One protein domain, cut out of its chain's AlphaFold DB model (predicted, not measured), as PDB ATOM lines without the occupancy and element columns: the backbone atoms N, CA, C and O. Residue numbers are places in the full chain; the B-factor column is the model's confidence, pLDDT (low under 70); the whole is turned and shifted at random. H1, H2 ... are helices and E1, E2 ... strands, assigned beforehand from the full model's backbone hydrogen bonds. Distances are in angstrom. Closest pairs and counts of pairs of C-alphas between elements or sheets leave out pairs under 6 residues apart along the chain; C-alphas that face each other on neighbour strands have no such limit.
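Overview. This is residues 279 to 400 and 434 to 456 of the 467 residues of the protein "von Willebrand factor A domain-containing protein 5A" of Fasciola gigantica (UniProt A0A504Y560). A twisted sheet of five strands makes the middle of three layers, helices on both faces of a sheet: H2 and H3 side by side over one face, H4 over the other. Short H1 lies off the sheet, and a long unnamed stretch, residues 434 to 451, leads to edge strand E5. The 145 printed residues include four named helices and five named strands, in the order H1 E1 H2 E2 E3 H3 H4 E4 E5; the mixed sheet runs E3 E2 E1 E4 E5. The class is mixed, helices and strands, with under half of the residues in named elements. The whole is compact and rounded, with a radius of gyration of the C-alphas of 14.5 A and spans of 39 by 35 by 30 A.

Arrangement. Start at H1, residues 279 to 283, which is not on the sheet. A tight link leads to E1, residues 286 to 293, an inner strand. H2, residues 301 to 316, runs along the strands over E1, at a height over the sheet of 10.1 A; the closest C-alphas, of Ile 292 and Ala 306, are 7.7 A apart. Next find E2, residues 322 to 328, parallel to E1, with N 290 and O 324 at 2.9 A; E1, H2 and E2 form a strand-helix-strand unit, two parallel neighbour strands with a helix between, and its crossover is right-handed. E3, residues 332 to 334, makes a hairpin with E2, antiparallel, with N 333 and O 327 at 2.8 A. H3, residues 344 to 355, touches residues 307 to 314 of H2, opposite ways at a shallow tilt of 11 degrees; their closest C-alphas, of Ala 307 and Gln 354, are 5.5 A apart. H4, residues 366 to 375, is on the opposite face from H2, over E2 and E1 at a height of 8.7 A; C-alphas 328 and 369 are the closest of E2 and H4, at 6.1 A. E4, residues 384 to 390, is parallel to E1, with N 289 and O 386 at 2.8 A. E5, residues 452 to 454, is antiparallel to E4, with N 453 and O 387 at 3.5 A. In H1, H2, H3 and H4 every O i to N i+4 pair is within hydrogen-bond range.

Along the chain. Find C-alpha 279 at (43.811, 8.898, 52.450), where H1 begins. E1 starts at C-alpha 286, (40.988, 18.583, 47.452), and measures 22.3 A from first to last C-alpha; H2 measures 22.6 A, E2 20.1 A, H3 16.3 A, H4 14.2 A and E4 20.2 A. The short E3 and E5 have three residues each, and E5 ends at C-alpha 454, (48.781, 23.118, 52.623).

Size, cuts and confidence. Look for the two C-alphas farthest apart at Gly 300 and Ala 381, 41.2 A. Residues 401 to 433 are not printed, and C-alphas 400 and 434 are 15.5 A apart across this cut, which lies in the link from E4 to E5. Of the links that are printed whole, none is long. The mean pLDDT of the printed part is 74.2; residues 279 to 284, 392 to 400 and 434 to 456 are under 70.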
ATOM      1  N   ALA A 279      43.279   8.368  53.706       60.25
ATOM      2  CA  ALA A 279      43.811   8.898  52.450       60.25
ATOM      3  C   ALA A 279      42.730   9.019  51.362       60.25
ATOM      4  O   ALA A 279      42.612  10.066  50.735       60.25
ATOM      5  N   ASN A 280      41.848   8.020  51.231       56.06
ATOM      6  CA  ASN A 280      40.751   8.042  50.252       56.06
ATOM      7  C   ASN A 280      39.730   9.176  50.496       56.06
ATOM      8  O   ASN A 280      39.136   9.702  49.553       56.06
ATOM      9  N   GLU A 281      39.497   9.572  51.753       55.72
ATOM     10  CA  GLU A 281      38.598  10.692  52.080       55.72
ATOM     11  C   GLU A 281      39.270  12.060  51.893       55.72
ATOM     12  O   GLU A 281      38.584  13.058  51.667       55.72
ATOM     13  N   ILE A 282      40.599  12.103  52.002       55.56
ATOM     14  CA  ILE A 282      41.423  13.298  51.808       55.56
ATOM     15  C   ILE A 282      41.598  13.557  50.302       55.56
ATOM     16  O   ILE A 282      41.227  14.626  49.831       55.56
ATOM     17  N   GLU A 283      42.016  12.569  49.508       57.94
ATOM     18  CA  GLU A 283      42.239  12.726  48.056       57.94
ATOM     19  C   GLU A 283      40.981  13.119  47.262       57.94
ATOM     20  O   GLU A 283      41.072  13.734  46.200       57.94
ATOM     21  N   THR A 284      39.790  12.804  47.778       62.66
ATOM     22  CA  THR A 284      38.511  13.126  47.123       62.66
ATOM     23  C   THR A 284      37.947  14.499  47.499       62.66
ATOM     24  O   THR A 284      36.917  14.898  46.959       62.66
ATOM     25  N   ARG A 285      38.582  15.236  48.421       78.62
ATOM     26  CA  ARG A 285      38.105  16.544  48.914       78.62
ATOM     27  C   ARG A 285      39.186  17.618  48.828       78.62
ATOM     28  O   ARG A 285      39.378  18.406  49.755       78.62
ATOM     29  N   THR A 286      39.888  17.648  47.704       86.50
ATOM     30  CA  THR A 286      40.988  18.583  47.452       86.50
ATOM     31  C   THR A 286      40.628  19.581  46.361       86.50
ATOM     32  O   THR A 286      40.179  19.191  45.282       86.50
ATOM     33  N   GLU A 287      40.881  20.863  46.611       90.69
ATOM     34  CA  GLU A 287      40.891  21.907  45.584       90.69
ATOM     35  C   GLU A 287      42.333  22.223  45.189       90.69
ATOM     36  O   GLU A 287      43.090  22.776  45.987       90.69
ATOM     37  N   VAL A 288      42.721  21.867  43.965       91.81
ATOM     38  CA  VAL A 288      44.076  22.076  43.445       91.81
ATOM     39  C   VAL A 288      44.135  23.360  42.620       91.81
ATOM     40  O   VAL A 288      43.502  23.468  41.573       91.81
ATOM     41  N   TYR A 289      44.911  24.336  43.069       93.31
ATOM     42  CA  TYR A 289      45.147  25.593  42.367       93.31
ATOM     43  C   TYR A 289      46.523  25.558  41.711       93.31
ATOM     44  O   TYR A 289      47.539  25.533  42.400       93.31
ATOM     45  N   PHE A 290      46.562  25.588  40.383       94.12
ATOM     46  CA  PHE A 290      47.798  25.778  39.634       94.12
ATOM     47  C   PHE A 290      48.016  27.272  39.412       94.12
ATOM     48  O   PHE A 290      47.234  27.897  38.697       94.12
ATOM     49  N   ILE A 291      49.054  27.844  40.015       92.38
ATOM     50  CA  ILE A 291      49.455  29.236  39.803       92.38
ATOM     51  C   ILE A 291      50.675  29.245  38.885       92.38
ATOM     52  O   ILE A 291      51.704  28.660  39.215       92.38
ATOM     53  N   ILE A 292      50.544  29.867  37.720       92.06
ATOM     54  CA  ILE A 292      51.502  29.766  36.623       92.06
ATOM     55  C   ILE A 292      52.033  31.145  36.274       92.06
ATOM     56  O   ILE A 292      51.269  32.034  35.898       92.06
ATOM     57  N   ASP A 293      53.344  31.293  36.343       87.19
ATOM     58  CA  ASP A 293      54.048  32.486  35.911       87.19
ATOM     59  C   ASP A 293      54.008  32.610  34.380       87.19
ATOM     60  O   ASP A 293      54.396  31.702  33.641       87.19
ATOM     61  N   ARG A 294      53.488  33.741  33.909       92.00
ATOM     62  CA  ARG A 294      53.420  34.165  32.504       92.00
ATOM     63  C   ARG A 294      54.139  35.504  32.313       92.00
ATOM     64  O   ARG A 294      53.820  36.252  31.385       92.00
ATOM     65  N   SER A 295      55.074  35.833  33.200       85.00
ATOM     66  CA  SER A 295      55.951  36.993  33.065       85.00
ATOM     67  C   SER A 295      56.883  36.857  31.858       85.00
ATOM     68  O   SER A 295      57.089  35.772  31.314       85.00
ATOM     69  N   GLY A 296      57.475  37.965  31.416       79.81
ATOM     70  CA  GLY A 296      58.368  37.982  30.256       79.81
ATOM     71  C   GLY A 296      59.608  37.087  30.400       79.81
ATOM     72  O   GLY A 296      60.111  36.591  29.386       79.81
ATOM     73  N   SER A 297      60.081  36.832  31.627       76.25
ATOM     74  CA  SER A 297      61.226  35.948  31.898       76.25
ATOM     75  C   SER A 297      60.901  34.470  31.638       76.25
ATOM     76  O   SER A 297      61.770  33.690  31.239       76.25
ATOM     77  N   MET A 298      59.616  34.104  31.687       79.19
ATOM     78  CA  MET A 298      59.133  32.776  31.308       79.19
ATOM     79  C   MET A 298      59.134  32.536  29.788       79.19
ATOM     80  O   MET A 298      58.819  31.435  29.342       79.19
ATOM     81  N   SER A 299      59.482  33.518  28.954       81.31
ATOM     82  CA  SER A 299      59.464  33.352  27.493       81.31
ATOM     83  C   SER A 299      60.402  32.241  26.975       81.31
ATOM     84  O   SER A 299      61.402  31.866  27.588       81.31
ATOM     85  N   GLY A 300      60.071  31.682  25.806       86.62
ATOM     86  CA  GLY A 300      60.848  30.603  25.188       86.62
ATOM     87  C   GLY A 300      60.644  29.251  25.876       86.62
ATOM     88  O   GLY A 300      59.515  28.840  26.125       86.62
ATOM     89  N   SER A 301      61.733  28.541  26.177       77.06
ATOM     90  CA  SER A 301      61.669  27.165  26.692       77.06
ATOM     91  C   SER A 301      61.032  27.044  28.079       77.06
ATOM     92  O   SER A 301      60.540  25.973  28.428       77.06
ATOM     93  N   ASN A 302      61.037  28.115  28.881       76.06
ATOM     94  CA  ASN A 302      60.517  28.086  30.249       76.06
ATOM     95  C   ASN A 302      58.990  27.907  30.260       76.06
ATOM     96  O   ASN A 302      58.487  26.996  30.920       76.06
ATOM     97  N   ILE A 303      58.251  28.705  29.479       86.44
ATOM     98  CA  ILE A 303      56.790  28.582  29.367       86.44
ATOM     99  C   ILE A 303      56.382  27.289  28.656       86.44
ATOM    100  O   ILE A 303      55.392  26.674  29.046       86.44
ATOM    101  N   GLU A 304      57.164  26.822  27.676       83.81
ATOM    102  CA  GLU A 304      56.945  25.519  27.032       83.81
ATOM    103  C   GLU A 304      57.030  24.386  28.064       83.81
ATOM    104  O   GLU A 304      56.129  23.551  28.164       83.81
ATOM    105  N   CYS A 305      58.064  24.404  28.907       79.81
ATOM    106  CA  CYS A 305      58.249  23.416  29.963       79.81
ATOM    107  C   CYS A 305      57.169  23.507  31.056       79.81
ATOM    108  O   CYS A 305      56.665  22.479  31.524       79.81
ATOM    109  N   ALA A 306      56.757  24.722  31.436       83.25
ATOM    110  CA  ALA A 306      55.645  24.937  32.361       83.25
ATOM    111  C   ALA A 306      54.328  24.384  31.790       83.25
ATOM    112  O   ALA A 306      53.581  23.704  32.495       83.25
ATOM    113  N   ALA A 307      54.073  24.593  30.495       88.50
ATOM    114  CA  ALA A 307      52.907  24.056  29.806       88.50
ATOM    115  C   ALA A 307      52.923  22.519  29.768       88.50
ATOM    116  O   ALA A 307      51.888  21.887  29.992       88.50
ATOM    117  N   GLU A 308      54.067  21.895  29.478       86.12
ATOM    118  CA  GLU A 308      54.216  20.432  29.497       86.12
ATOM    119  C   GLU A 308      54.014  19.853  30.903       86.12
ATOM    120  O   GLU A 308      53.307  18.855  31.073       86.12
ATOM    121  N   SER A 309      54.570  20.515  31.918       85.31
ATOM    122  CA  SER A 309      54.419  20.125  33.320       85.31
ATOM    123  C   SER A 309      52.959  20.220  33.760       85.31
ATOM    124  O   SER A 309      52.416  19.260  34.308       85.31
ATOM    125  N   LEU A 310      52.275  21.325  33.440       90.12
ATOM    126  CA  LEU A 310      50.844  21.488  33.696       90.12
ATOM    127  C   LEU A 310      50.028  20.353  33.067       90.12
ATOM    128  O   LEU A 310      49.130  19.813  33.708       90.12
ATOM    129  N   LEU A 311      50.342  19.955  31.831       90.56
ATOM    130  CA  LEU A 311      49.654  18.846  31.170       90.56
ATOM    131  C   LEU A 311      49.831  17.520  31.927       90.56
ATOM    132  O   LEU A 311      48.879  16.742  32.018       90.56
ATOM    133  N   LEU A 312      51.027  17.255  32.459       86.88
ATOM    134  CA  LEU A 312      51.289  16.070  33.274       86.88
ATOM    135  C   LEU A 312      50.473  16.099  34.571       86.88
ATOM    136  O   LEU A 312      49.812  15.109  34.892       86.88
ATOM    137  N   PHE A 313      50.462  17.234  35.275       90.06
ATOM    138  CA  PHE A 313      49.682  17.395  36.501       90.06
ATOM    139  C   PHE A 313      48.184  17.249  36.249       90.06
ATOM    140  O   PHE A 313      47.529  16.485  36.950       90.06
ATOM    141  N   LEU A 314      47.650  17.892  35.206       91.06
ATOM    142  CA  LEU A 314      46.238  17.786  34.834       91.06
ATOM    143  C   LEU A 314      45.816  16.339  34.570       91.06
ATOM    144  O   LEU A 314      44.718  15.954  34.946       91.06
ATOM    145  N   LYS A 315      46.683  15.528  33.955       89.19
ATOM    146  CA  LYS A 315      46.418  14.100  33.712       89.19
ATOM    147  C   LYS A 315      46.587  13.215  34.947       89.19
ATOM    148  O   LYS A 315      46.115  12.082  34.926       89.19
ATOM    149  N   SER A 316      47.256  13.719  35.979       86.88
ATOM    150  CA  SER A 316      47.564  12.997  37.220       86.88
ATOM    151  C   SER A 316      46.680  13.437  38.392       86.88
ATOM    152  O   SER A 316      46.878  12.968  39.510       86.88
ATOM    153  N   LEU A 317      45.719  14.342  38.160       87.81
ATOM    154  CA  LEU A 317      44.791  14.800  39.188       87.81
ATOM    155  C   LEU A 317      43.949  13.629  39.737       87.81
ATOM    156  O   LEU A 317      43.438  12.825  38.948       87.81
ATOM    157  N   PRO A 318      43.761  13.542  41.070       83.19
ATOM    158  CA  PRO A 318      42.898  12.537  41.678       83.19
ATOM    159  C   PRO A 318      41.455  12.621  41.169       83.19
ATOM    160  O   PRO A 318      40.913  13.694  40.898       83.19
ATOM    161  N   SER A 319      40.787  11.471  41.082       81.31
ATOM    162  CA  SER A 319      39.360  11.444  40.751       81.31
ATOM    163  C   SER A 319      38.534  12.057  41.885       81.31
ATOM    164  O   SER A 319      38.696  11.686  43.044       81.31
ATOM    165  N   GLY A 320      37.615  12.964  41.547       82.62
ATOM    166  CA  GLY A 320      36.745  13.633  42.522       82.62
ATOM    167  C   GLY A 320      37.302  14.938  43.098       82.62
ATOM    168  O   GLY A 320      36.584  15.608  43.835       82.62
ATOM    169  N   CYS A 321      38.523  15.344  42.734       89.88
ATOM    170  CA  CYS A 321      39.053  16.646  43.129       89.88
ATOM    171  C   CYS A 321      38.398  17.798  42.342       89.88
ATOM    172  O   CYS A 321      37.739  17.611  41.309       89.88
ATOM    173  N   ARG A 322      38.613  19.021  42.825       92.62
ATOM    174  CA  ARG A 322      38.324  20.267  42.104       92.62
ATOM    175  C   ARG A 322      39.630  20.953  41.767       92.62
ATOM    176  O   ARG A 322      40.626  20.745  42.454       92.62
ATOM    177  N   PHE A 323      39.649  21.753  40.712       94.50
ATOM    178  CA  PHE A 323      40.858  22.472  40.343       94.50
ATOM    179  C   PHE A 323      40.586  23.831  39.707       94.50
ATOM    180  O   PHE A 323      39.503  24.101  39.182       94.50
ATOM    181  N   GLN A 324      41.606  24.680  39.762       94.94
ATOM    182  CA  GLN A 324      41.652  26.015  39.185       94.94
ATOM    183  C   GLN A 324      43.032  26.248  38.562       94.94
ATOM    184  O   GLN A 324      44.034  25.741  39.061       94.94
ATOM    185  N   ILE A 325      43.085  27.035  37.488       96.06
ATOM    186  CA  ILE A 325      44.337  27.513  36.896       96.06
ATOM    187  C   ILE A 325      44.332  29.040  36.949       96.06
ATOM    188  O   ILE A 325      43.383  29.669  36.481       96.06
ATOM    189  N   ILE A 326      45.388  29.620  37.511       94.62
ATOM    190  CA  ILE A 326      45.611  31.062  37.598       94.62
ATOM    191  C   ILE A 326      46.941  31.375  36.916       94.62
ATOM    192  O   ILE A 326      47.988  30.940  37.379       94.62
ATOM    193  N   GLY A 327      46.912  32.118  35.815       93.25
ATOM    194  CA  GLY A 327      48.114  32.708  35.228       93.25
ATOM    195  C   GLY A 327      48.414  34.050  35.888       93.25
ATOM    196  O   GLY A 327      47.479  34.809  36.133       93.25
ATOM    197  N   PHE A 328      49.677  34.368  36.161       91.44
ATOM    198  CA  PHE A 328      50.063  35.667  36.718       91.44
ATOM    199  C   PHE A 328      51.243  36.297  35.976       91.44
ATOM    200  O   PHE A 328      52.033  35.615  35.336       91.44
ATOM    201  N   GLY A 329      51.327  37.619  36.060       87.88
ATOM    202  CA  GLY A 329      52.421  38.451  35.587       87.88
ATOM    203  C   GLY A 329      52.323  39.815  36.271       87.88
ATOM    204  O   GLY A 329      52.234  39.875  37.489       87.88
ATOM    205  N   SER A 330      52.238  40.925  35.535       83.38
ATOM    206  CA  SER A 330      51.806  42.224  36.087       83.38
ATOM    207  C   SER A 330      50.334  42.234  36.517       83.38
ATOM    208  O   SER A 330      49.923  43.046  37.344       83.38
ATOM    209  N   THR A 331      49.525  41.360  35.921       87.25
ATOM    210  CA  THR A 331      48.123  41.100  36.271       87.25
ATOM    211  C   THR A 331      47.916  39.597  36.419       87.25
ATOM    212  O   THR A 331      48.802  38.822  36.069       87.25
ATOM    213  N   TYR A 332      46.749  39.161  36.891       91.69
ATOM    214  CA  TYR A 332      46.409  37.740  36.948       91.69
ATOM    215  C   TYR A 332      45.153  37.419  36.138       91.69
ATOM    216  O   TYR A 332      44.281  38.268  35.953       91.69
ATOM    217  N   GLU A 333      45.068  36.180  35.666       93.31
ATOM    218  CA  GLU A 333      43.944  35.642  34.907       93.31
ATOM    219  C   GLU A 333      43.565  34.260  35.438       93.31
ATOM    220  O   GLU A 333      44.408  33.374  35.555       93.31
ATOM    221  N   THR A 334      42.283  34.046  35.721       94.25
ATOM    222  CA  THR A 334      41.746  32.753  36.167       94.25
ATOM    223  C   THR A 334      41.054  32.028  35.014       94.25
ATOM    224  O   THR A 334      40.253  32.630  34.294       94.25
ATOM    225  N   LEU A 335      41.276  30.722  34.859       95.19
ATOM    226  CA  LEU A 335      40.619  29.928  33.812       95.19
ATOM    227  C   LEU A 335      39.111  29.751  34.062       95.19
ATOM    228  O   LEU A 335      38.299  29.765  33.121       95.19
ATOM    229  N   PHE A 336      38.744  29.563  35.329       94.31
ATOM    230  CA  PHE A 336      37.368  29.392  35.787       94.31
ATOM    231  C   PHE A 336      36.984  30.495  36.784       94.31
ATOM    232  O   PHE A 336      37.868  31.036  37.441       94.31
ATOM    233  N   PRO A 337      35.689  30.822  36.948       90.31
ATOM    234  CA  PRO A 337      35.248  31.737  38.006       90.31
ATOM    235  C   PRO A 337      35.477  31.188  39.423       90.31
ATOM    236  O   PRO A 337      35.789  31.942  40.332       90.31
ATOM    237  N   GLU A 338      35.331  29.875  39.598       91.25
ATOM    238  CA  GLU A 338      35.550  29.137  40.847       91.25
ATOM    239  C   GLU A 338      36.184  27.776  40.506       91.25
ATOM    240  O   GLU A 338      36.058  27.337  39.355       91.25
ATOM    241  N   PRO A 339      36.852  27.090  41.457       92.19
ATOM    242  CA  PRO A 339      37.361  25.739  41.237       92.19
ATOM    243  C   PRO A 339      36.266  24.788  40.755       92.19
ATOM    244  O   PRO A 339      35.199  24.678  41.360       92.19
ATOM    245  N   VAL A 340      36.539  24.073  39.667       94.06
ATOM    246  CA  VAL A 340      35.571  23.167  39.037       94.06
ATOM    247  C   VAL A 340      35.957  21.716  39.256       94.06
ATOM    248  O   VAL A 340      37.132  21.388  39.397       94.06
ATOM    249  N   GLU A 341      34.967  20.827  39.250       93.56
ATOM    250  CA  GLU A 341      35.209  19.387  39.344       93.56
ATOM    251  C   GLU A 341      36.068  18.889  38.181       93.56
ATOM    252  O   GLU A 341      35.895  19.299  37.025       93.56
ATOM    253  N   TYR A 342      36.988  17.980  38.492       93.31
ATOM    254  CA  TYR A 342      37.821  17.318  37.503       93.31
ATOM    255  C   TYR A 342      36.995  16.298  36.702       93.31
ATOM    256  O   TYR A 342      36.644  15.226  37.192       93.31
ATOM    257  N   ASN A 343      36.642  16.660  35.463       93.25
ATOM    258  CA  ASN A 343      35.877  15.840  34.522       93.25
ATOM    259  C   ASN A 343      36.345  16.087  33.074       93.25
ATOM    260  O   ASN A 343      37.154  16.974  32.813       93.25
ATOM    261  N   GLU A 344      35.822  15.325  32.109       93.12
ATOM    262  CA  GLU A 344      36.246  15.420  30.702       93.12
ATOM    263  C   GLU A 344      36.078  16.828  30.101       93.12
ATOM    264  O   GLU A 344      36.913  17.265  29.307       93.12
ATOM    265  N   GLN A 345      35.024  17.558  30.482       95.25
ATOM    266  CA  GLN A 345      34.737  18.887  29.937       95.25
ATOM    267  C   GLN A 345      35.678  19.948  30.518       95.25
ATOM    268  O   GLN A 345      36.235  20.755  29.770       95.25
ATOM    269  N   SER A 346      35.874  19.946  31.842       94.75
ATOM    270  CA  SER A 346      36.798  20.871  32.507       94.75
ATOM    271  C   SER A 346      38.244  20.598  32.094       94.75
ATOM    272  O   SER A 346      38.977  21.540  31.791       94.75
ATOM    273  N   LEU A 347      38.623  19.323  31.957       94.62
ATOM    274  CA  LEU A 347      39.934  18.911  31.463       94.62
ATOM    275  C   LEU A 347      40.168  19.355  30.016       94.62
ATOM    276  O   LEU A 347      41.228  19.895  29.715       94.62
ATOM    277  N   ALA A 348      39.195  19.186  29.115       94.62
ATOM    278  CA  ALA A 348      39.333  19.647  27.732       94.62
ATOM    279  C   ALA A 348      39.595  21.161  27.656       94.62
ATOM    280  O   ALA A 348      40.468  21.603  26.906       94.62
ATOM    281  N   ARG A 349      38.896  21.951  28.482       95.69
ATOM    282  CA  ARG A 349      39.098  23.402  28.579       95.69
ATOM    283  C   ARG A 349      40.456  23.767  29.188       95.69
ATOM    284  O   ARG A 349      41.106  24.690  28.704       95.69
ATOM    285  N   ALA A 350      40.911  23.029  30.197       95.06
ATOM    286  CA  ALA A 350      42.239  23.200  30.783       95.06
ATOM    287  C   ALA A 350      43.364  22.856  29.795       95.06
ATOM    288  O   ALA A 350      44.337  23.596  29.698       95.06
ATOM    289  N   ILE A 351      43.203  21.797  28.994       94.31
ATOM    290  CA  ILE A 351      44.142  21.435  27.921       94.31
ATOM    291  C   ILE A 351      44.166  22.509  26.826       94.31
ATOM    292  O   ILE A 351      45.222  22.804  26.274       94.31
ATOM    293  N   GLU A 352      43.024  23.117  26.494       95.12
ATOM    294  CA  GLU A 352      43.001  24.233  25.544       95.12
ATOM    295  C   GLU A 352      43.748  25.461  26.085       95.12
ATOM    296  O   GLU A 352      44.506  26.079  25.340       95.12
ATOM    297  N   CYS A 353      43.571  25.784  27.370       92.19
ATOM    298  CA  CYS A 353      44.328  26.835  28.050       92.19
ATOM    299  C   CYS A 353      45.832  26.536  28.045       92.19
ATOM    300  O   CYS A 353      46.611  27.375  27.608       92.19
ATOM    301  N   GLN A 354      46.226  25.314  28.416       93.25
ATOM    302  CA  GLN A 354      47.617  24.852  28.411       93.25
ATOM    303  C   GLN A 354      48.278  25.004  27.034       93.25
ATOM    304  O   GLN A 354      49.418  25.445  26.945       93.25
ATOM    305  N   ARG A 355      47.567  24.679  25.948       92.31
ATOM    306  CA  ARG A 355      48.089  24.808  24.574       92.31
ATOM    307  C   ARG A 355      48.291  26.248  24.115       92.31
ATOM    308  O   ARG A 355      49.025  26.462  23.158       92.31
ATOM    309  N   LYS A 356      47.585  27.197  24.727       93.19
ATOM    310  CA  LYS A 356      47.656  28.633  24.418       93.19
ATOM    311  C   LYS A 356      48.455  29.402  25.470       93.19
ATOM    312  O   LYS A 356      48.369  30.624  25.512       93.19
ATOM    313  N   LEU A 357      49.149  28.697  26.361       91.38
ATOM    314  CA  LEU A 357      49.892  29.318  27.440       91.38
ATOM    315  C   LEU A 357      51.105  30.056  26.858       91.38
ATOM    316  O   LEU A 357      51.978  29.438  26.253       91.38
ATOM    317  N   GLU A 358      51.144  31.370  27.053       91.50
ATOM    318  CA  GLU A 358      52.221  32.249  26.598       91.50
ATOM    319  C   GLU A 358      52.689  33.158  27.743       91.50
ATOM    320  O   GLU A 358      51.955  33.406  28.703       91.50
ATOM    321  N   ALA A 359      53.928  33.638  27.636       90.19
ATOM    322  CA  ALA A 359      54.564  34.584  28.554       90.19
ATOM    323  C   ALA A 359      54.181  36.035  28.192       90.19
ATOM    324  O   ALA A 359      54.997  36.817  27.703       90.19
ATOM    325  N   ASP A 360      52.900  36.362  28.337       90.31
ATOM    326  CA  ASP A 360      52.264  37.579  27.819       90.31
ATOM    327  C   ASP A 360      51.667  38.488  28.909       90.31
ATOM    328  O   ASP A 360      51.072  39.517  28.586       90.31
ATOM    329  N   LEU A 361      51.852  38.164  30.196       86.06
ATOM    330  CA  LEU A 361      51.291  38.938  31.311       86.06
ATOM    331  C   LEU A 361      52.244  39.997  31.887       86.06
ATOM    332  O   LEU A 361      51.869  40.705  32.818       86.06
ATOM    333  N   GLY A 362      53.438  40.184  31.320       85.00
ATOM    334  CA  GLY A 362      54.329  41.301  31.666       85.00
ATOM    335  C   GLY A 362      55.312  40.994  32.800       85.00
ATOM    336  O   GLY A 362      56.176  40.143  32.628       85.00
ATOM    337  N   GLY A 363      55.257  41.750  33.901       77.00
ATOM    338  CA  GLY A 363      56.139  41.601  35.074       77.00
ATOM    339  C   GLY A 363      55.824  40.366  35.925       77.00
ATOM    340  O   GLY A 363      55.093  39.500  35.466       77.00
ATOM    341  N   THR A 364      56.329  40.304  37.160       76.31
ATOM    342  CA  THR A 364      56.279  39.098  38.022       76.31
ATOM    343  C   THR A 364      55.595  39.392  39.367       76.31
ATOM    344  O   THR A 364      56.119  39.118  40.445       76.31
ATOM    345  N   GLU A 365      54.404  39.991  39.324       78.06
ATOM    346  CA  GLU A 365      53.623  40.362  40.511       78.06
ATOM    347  C   GLU A 365      52.762  39.180  40.980       78.06
ATOM    348  O   GLU A 365      51.587  39.047  40.638       78.06
ATOM    349  N   VAL A 366      53.346  38.294  41.786       79.94
ATOM    350  CA  VAL A 366      52.658  37.090  42.290       79.94
ATOM    351  C   VAL A 366      51.537  37.392  43.292       79.94
ATOM    352  O   VAL A 366      50.553  36.650  43.373       79.94
ATOM    353  N   TYR A 367      51.671  38.474  44.067       76.12
ATOM    354  CA  TYR A 367      50.827  38.736  45.236       76.12
ATOM    355  C   TYR A 367      49.319  38.708  44.922       76.12
ATOM    356  O   TYR A 367      48.602  37.992  45.619       76.12
ATOM    357  N   PRO A 368      48.811  39.386  43.872       81.75
ATOM    358  CA  PRO A 368      47.381  39.375  43.565       81.75
ATOM    359  C   PRO A 368      46.841  37.979  43.230       81.75
ATOM    360  O   PRO A 368      45.744  37.624  43.655       81.75
ATOM    361  N   ALA A 369      47.617  37.166  42.505       85.88
ATOM    362  CA  ALA A 369      47.216  35.812  42.126       85.88
ATOM    363  C   ALA A 369      47.179  34.866  43.333       85.88
ATOM    364  O   ALA A 369      46.250  34.068  43.478       85.88
ATOM    365  N   LEU A 370      48.176  34.969  44.216       83.12
ATOM    366  CA  LEU A 370      48.224  34.180  45.443       83.12
ATOM    367  C   LEU A 370      47.141  34.622  46.436       83.12
ATOM    368  O   LEU A 370      46.498  33.784  47.059       83.12
ATOM    369  N   GLU A 371      46.904  35.928  46.556       84.00
ATOM    370  CA  GLU A 371      45.845  36.485  47.395       84.00
ATOM    371  C   GLU A 371      44.456  36.017  46.932       84.00
ATOM    372  O   GLU A 371      43.652  35.610  47.771       84.00
ATOM    373  N   GLU A 372      44.191  36.005  45.622       85.75
ATOM    374  CA  GLU A 372      42.973  35.428  45.039       85.75
ATOM    375  C   GLU A 372      42.837  33.943  45.402       85.75
ATOM    376  O   GLU A 372      41.807  33.514  45.927       85.75
ATOM    377  N   ALA A 373      43.899  33.158  45.184       87.44
ATOM    378  CA  ALA A 373      43.896  31.732  45.485       87.44
ATOM    379  C   ALA A 373      43.634  31.461  46.973       87.44
ATOM    380  O   ALA A 373      42.840  30.580  47.292       87.44
ATOM    381  N   LEU A 374      44.250  32.217  47.885       83.75
ATOM    382  CA  LEU A 374      44.098  32.043  49.332       83.75
ATOM    383  C   LEU A 374      42.725  32.510  49.829       83.75
ATOM    384  O   LEU A 374      42.068  31.778  50.570       83.75
ATOM    385  N   LYS A 375      42.252  33.684  49.390       84.44
ATOM    386  CA  LYS A 375      40.970  34.256  49.837       84.44
ATOM    387  C   LYS A 375      39.744  33.563  49.250       84.44
ATOM    388  O   LYS A 375      38.675  33.664  49.854       84.44
ATOM    389  N   ALA A 376      39.869  32.878  48.112       84.50
ATOM    390  CA  ALA A 376      38.764  32.122  47.532       84.50
ATOM    391  C   ALA A 376      38.206  31.117  48.565       84.50
ATOM    392  O   ALA A 376      38.968  30.305  49.100       84.50
ATOM    393  N   PRO A 377      36.905  31.158  48.900       84.44
ATOM    394  CA  PRO A 377      36.339  30.236  49.875       84.44
ATOM    395  C   PRO A 377      36.379  28.806  49.331       84.44
ATOM    396  O   PRO A 377      36.173  28.584  48.140       84.44
ATOM    397  N   LEU A 378      36.589  27.836  50.220       86.12
ATOM    398  CA  LEU A 378      36.438  26.428  49.866       86.12
ATOM    399  C   LEU A 378      35.000  26.178  49.398       86.12
ATOM    400  O   LEU A 378      34.031  26.535  50.070       86.12
ATOM    401  N   THR A 379      34.862  25.516  48.259       82.44
ATOM    402  CA  THR A 379      33.587  25.238  47.590       82.44
ATOM    403  C   THR A 379      32.838  24.038  48.197       82.44
ATOM    404  O   THR A 379      31.796  23.613  47.681       82.44
ATOM    405  N   GLY A 380      33.330  23.476  49.309       79.75
ATOM    406  CA  GLY A 380      32.686  22.380  50.032       79.75
ATOM    407  C   GLY A 380      33.172  22.200  51.475       79.75
ATOM    408  O   GLY A 380      34.320  22.471  51.819       79.75
ATOM    409  N   ALA A 381      32.292  21.689  52.340       78.31
ATOM    410  CA  ALA A 381      32.621  21.412  53.738       78.31
ATOM    411  C   ALA A 381      33.629  20.256  53.866       78.31
ATOM    412  O   ALA A 381      33.448  19.190  53.276       78.31
ATOM    413  N   GLY A 382      34.678  20.460  54.667       75.75
ATOM    414  CA  GLY A 382      35.734  19.466  54.880       75.75
ATOM    415  C   GLY A 382      36.699  19.295  53.705       75.75
ATOM    416  O   GLY A 382      37.493  18.355  53.736       75.75
ATOM    417  N   TRP A 383      36.631  20.178  52.703       83.50
ATOM    418  CA  TRP A 383      37.638  20.283  51.653       83.50
ATOM    419  C   TRP A 383      38.887  20.985  52.179       83.50
ATOM    420  O   TRP A 383      38.842  21.680  53.197       83.50
ATOM    421  N   TYR A 384      40.006  20.790  51.497       83.00
ATOM    422  CA  TYR A 384      41.225  21.551  51.735       83.00
ATOM    423  C   TYR A 384      41.817  22.018  50.411       83.00
ATOM    424  O   TYR A 384      41.550  21.451  49.349       83.00
ATOM    425  N   LYS A 385      42.615  23.077  50.497       86.12
ATOM    426  CA  LYS A 385      43.230  23.725  49.349       86.12
ATOM    427  C   LYS A 385      44.679  23.280  49.221       86.12
ATOM    428  O   LYS A 385      45.396  23.212  50.217       86.12
ATOM    429  N   GLN A 386      45.092  23.004  47.994       86.06
ATOM    430  CA  GLN A 386      46.474  22.743  47.633       86.06
ATOM    431  C   GLN A 386      46.862  23.691  46.506       86.06
ATOM    432  O   GLN A 386      46.229  23.697  45.455       86.06
ATOM    433  N   ILE A 387      47.909  24.479  46.717       86.81
ATOM    434  CA  ILE A 387      48.435  25.399  45.706       86.81
ATOM    435  C   ILE A 387      49.729  24.804  45.147       86.81
ATOM    436  O   ILE A 387      50.579  24.356  45.915       86.81
ATOM    437  N   ILE A 388      49.843  24.765  43.819       85.75
ATOM    438  CA  ILE A 388      51.025  24.329  43.070       85.75
ATOM    439  C   ILE A 388      51.476  25.503  42.209       85.75
ATOM    440  O   ILE A 388      50.705  26.012  41.396       85.75
ATOM    441  N   PHE A 389      52.720  25.923  42.396       82.94
ATOM    442  CA  PHE A 389      53.290  27.098  41.745       82.94
ATOM    443  C   PHE A 389      54.253  26.714  40.612       82.94
ATOM    444  O   PHE A 389      55.004  25.757  40.775       82.94
ATOM    445  N   PHE A 390      54.263  27.464  39.507       82.25
ATOM    446  CA  PHE A 390      55.226  27.329  38.404       82.25
ATOM    447  C   PHE A 390      55.855  28.694  38.114       82.25
ATOM    448  O   PHE A 390      55.121  29.624  37.802       82.25
ATOM    449  N   THR A 391      57.181  28.810  38.191       77.06
ATOM    450  CA  THR A 391      57.953  30.039  37.906       77.06
ATOM    451  C   THR A 391      59.398  29.683  37.553       77.06
ATOM    452  O   THR A 391      59.815  28.545  37.751       77.06
ATOM    453  N   ASP A 392      60.177  30.630  37.040       68.81
ATOM    454  CA  ASP A 392      61.619  30.483  36.814       68.81
ATOM    455  C   ASP A 392      62.475  30.867  38.040       68.81
ATOM    456  O   ASP A 392      63.672  30.560  38.073       68.81
ATOM    457  N   GLY A 393      61.851  31.441  39.078       54.00
ATOM    458  CA  GLY A 393      62.454  31.718  40.383       54.00
ATOM    459  C   GLY A 393      62.876  33.172  40.622       54.00
ATOM    460  O   GLY A 393      63.382  33.450  41.708       54.00
ATOM    461  N   ASP A 394      62.652  34.096  39.680       48.00
ATOM    462  CA  ASP A 394      62.938  35.536  39.840       48.00
ATOM    463  C   ASP A 394      61.703  36.303  40.370       48.00
ATOM    464  O   ASP A 394      61.173  37.231  39.756       48.00
ATOM    465  N   VAL A 395      61.204  35.905  41.546       50.12
ATOM    466  CA  VAL A 395      60.064  36.575  42.196       50.12
ATOM    467  C   VAL A 395      60.582  37.639  43.168       50.12
ATOM    468  O   VAL A 395      61.097  37.322  44.239       50.12
ATOM    469  N   SER A 396      60.432  38.917  42.814       36.09
ATOM    470  CA  SER A 396      61.048  40.052  43.524       36.09
ATOM    471  C   SER A 396      60.511  40.335  44.935       36.09
ATOM    472  O   SER A 396      61.108  41.140  45.646       36.09
ATOM    473  N   ASN A 397      59.404  39.706  45.354       39.19
ATOM    474  CA  ASN A 397      58.656  40.095  46.561       39.19
ATOM    475  C   ASN A 397      58.474  38.955  47.587       39.19
ATOM    476  O   ASN A 397      57.580  39.043  48.434       39.19
ATOM    477  N   ALA A 398      59.321  37.915  47.543       37.56
ATOM    478  CA  ALA A 398      59.224  36.724  48.401       37.56
ATOM    479  C   ALA A 398      59.041  37.041  49.904       37.56
ATOM    480  O   ALA A 398      58.244  36.397  50.592       37.56
ATOM    481  N   ASP A 399      59.712  38.086  50.392       34.88
ATOM    482  CA  ASP A 399      59.739  38.467  51.807       34.88
ATOM    483  C   ASP A 399      58.434  39.109  52.324       34.88
ATOM    484  O   ASP A 399      58.136  39.033  53.519       34.88
ATOM    485  N   GLU A 400      57.596  39.697  51.458       36.81
ATOM    486  CA  GLU A 400      56.302  40.278  51.869       36.81
ATOM    487  C   GLU A 400      55.185  39.217  52.005       36.81
ATOM    488  O   GLU A 400      54.164  39.453  52.665       36.81
ATOM    489  N   ARG A 434      54.997  27.335  59.760       26.44
ATOM    490  CA  ARG A 434      53.518  27.287  59.884       26.44
ATOM    491  C   ARG A 434      52.730  27.093  58.591       26.44
ATOM    492  O   ARG A 434      51.521  26.900  58.675       26.44
ATOM    493  N   THR A 435      53.383  27.088  57.439       31.00
ATOM    494  CA  THR A 435      52.808  26.602  56.180       31.00
ATOM    495  C   THR A 435      53.556  25.338  55.787       31.00
ATOM    496  O   THR A 435      54.750  25.408  55.511       31.00
ATOM    497  N   ASP A 436      52.875  24.191  55.801       29.81
ATOM    498  CA  ASP A 436      53.453  22.912  55.379       29.81
ATOM    499  C   ASP A 436      53.694  22.972  53.868       29.81
ATOM    500  O   ASP A 436      52.760  22.823  53.068       29.81
ATOM    501  N   GLY A 437      54.936  23.263  53.482       30.59
ATOM    502  CA  GLY A 437      55.352  23.272  52.093       30.59
ATOM    503  C   GLY A 437      56.516  22.342  51.812       30.59
ATOM    504  O   GLY A 437      57.533  22.374  52.491       30.59
ATOM    505  N   GLU A 438      56.340  21.506  50.792       29.95
ATOM    506  CA  GLU A 438      57.334  20.568  50.272       29.95
ATOM    507  C   GLU A 438      57.757  21.004  48.866       29.95
ATOM    508  O   GLU A 438      56.920  21.401  48.045       29.95
ATOM    509  N   TYR A 439      59.058  20.905  48.591       29.98
ATOM    510  CA  TYR A 439      59.652  21.080  47.268       29.98
ATOM    511  C   TYR A 439      59.680  19.731  46.542       29.98
ATOM    512  O   TYR A 439      60.261  18.773  47.047       29.98
ATOM    513  N   VAL A 440      59.098  19.641  45.343       30.83
ATOM    514  CA  VAL A 440      59.162  18.417  44.522       30.83
ATOM    515  C   VAL A 440      60.069  18.656  43.313       30.83
ATOM    516  O   VAL A 440      59.653  19.228  42.307       30.83
ATOM    517  N   GLY A 441      61.326  18.214  43.408       25.42
ATOM    518  CA  GLY A 441      62.313  18.263  42.323       25.42
ATOM    519  C   GLY A 441      62.416  16.929  41.581       25.42
ATOM    520  O   GLY A 441      63.198  16.073  41.975       25.42
ATOM    521  N   GLY A 442      61.640  16.747  40.506       23.45
ATOM    522  CA  GLY A 442      61.613  15.495  39.727       23.45
ATOM    523  C   GLY A 442      61.782  15.639  38.208       23.45
ATOM    524  O   GLY A 442      61.679  14.644  37.493       23.45
ATOM    525  N   PHE A 443      62.034  16.843  37.688       26.42
ATOM    526  CA  PHE A 443      62.041  17.104  36.243       26.42
ATOM    527  C   PHE A 443      63.458  17.306  35.678       26.42
ATOM    528  O   PHE A 443      64.352  17.783  36.383       26.42
ATOM    529  N   PRO A 444      63.711  16.932  34.409       21.58
ATOM    530  CA  PRO A 444      65.033  17.028  33.795       21.58
ATOM    531  C   PRO A 444      65.532  18.481  33.746       21.58
ATOM    532  O   PRO A 444      65.127  19.224  32.869       21.58
ATOM    533  N   LYS A 445      66.423  18.860  34.679       25.97
ATOM    534  CA  LYS A 445      67.347  20.028  34.733       25.97
ATOM    535  C   LYS A 445      66.884  21.419  34.223       25.97
ATOM    536  O   LYS A 445      67.710  22.328  34.225       25.97
ATOM    537  N   GLN A 446      65.629  21.638  33.834       23.86
ATOM    538  CA  GLN A 446      65.154  22.888  33.215       23.86
ATOM    539  C   GLN A 446      63.885  23.479  33.842       23.86
ATOM    540  O   GLN A 446      63.456  24.546  33.424       23.86
ATOM    541  N   THR A 447      63.338  22.876  34.897       24.89
ATOM    542  CA  THR A 447      62.200  23.442  35.639       24.89
ATOM    543  C   THR A 447      62.600  23.571  37.101       24.89
ATOM    544  O   THR A 447      62.780  22.568  37.794       24.89
ATOM    545  N   LYS A 448      62.812  24.804  37.565       27.45
ATOM    546  CA  LYS A 448      62.951  25.104  38.990       27.45
ATOM    547  C   LYS A 448      61.560  25.425  39.546       27.45
ATOM    548  O   LYS A 448      60.770  26.064  38.877       27.45
ATOM    549  N   MET A 449      61.322  24.986  40.781       28.45
ATOM    550  CA  MET A 449      60.219  25.369  41.672       28.45
ATOM    551  C   MET A 449      58.819  24.830  41.339       28.45
ATOM    552  O   MET A 449      58.076  25.392  40.545       28.45
ATOM    553  N   ALA A 450      58.437  23.788  42.083       27.95
ATOM    554  CA  ALA A 450      57.061  23.549  42.497       27.95
ATOM    555  C   ALA A 450      57.027  23.616  44.031       27.95
ATOM    556  O   ALA A 450      57.665  22.796  44.693       27.95
ATOM    557  N   TYR A 451      56.323  24.603  44.584       27.06
ATOM    558  CA  TYR A 451      56.031  24.675  46.016       27.06
ATOM    559  C   TYR A 451      54.662  24.061  46.278       27.06
ATOM    560  O   TYR A 451      53.689  24.406  45.605       27.06
ATOM    561  N   ARG A 452      54.584  23.170  47.264       29.72
ATOM    562  CA  ARG A 452      53.327  22.759  47.891       29.72
ATOM    563  C   ARG A 452      53.031  23.751  49.018       29.72
ATOM    564  O   ARG A 452      53.940  24.107  49.748       29.72
ATOM    565  N   LEU A 453      51.796  24.214  49.168       28.81
ATOM    566  CA  LEU A 453      51.332  24.912  50.375       28.81
ATOM    567  C   LEU A 453      50.031  24.235  50.813       28.81
ATOM    568  O   LEU A 453      49.090  24.163  50.016       28.81
ATOM    569  N   ALA A 454      49.986  23.705  52.038       29.81
ATOM    570  CA  ALA A 454      48.781  23.118  52.623       29.81
ATOM    571  C   ALA A 454      48.192  24.030  53.716       29.81
ATOM    572  O   ALA A 454      48.891  24.428  54.647       29.81
ATOM    573  N   GLU A 455      46.891  24.330  53.629       36.31
ATOM    574  CA  GLU A 455      46.140  25.005  54.699       36.31
ATOM    575  C   GLU A 455      45.186  24.034  55.416       36.31
ATOM    576  O   GLU A 455      44.516  23.198  54.804       36.31
ATOM    577  N   GLY A 456      45.133  24.145  56.749       34.56
ATOM    578  CA  GLY A 456      44.374  23.257  57.630       34.56
ATOM    579  C   GLY A 456      42.846  23.386  57.524       34.56
ATOM    580  O   GLY A 456      42.294  24.444  57.235       34.56
TER     581      GLY A 456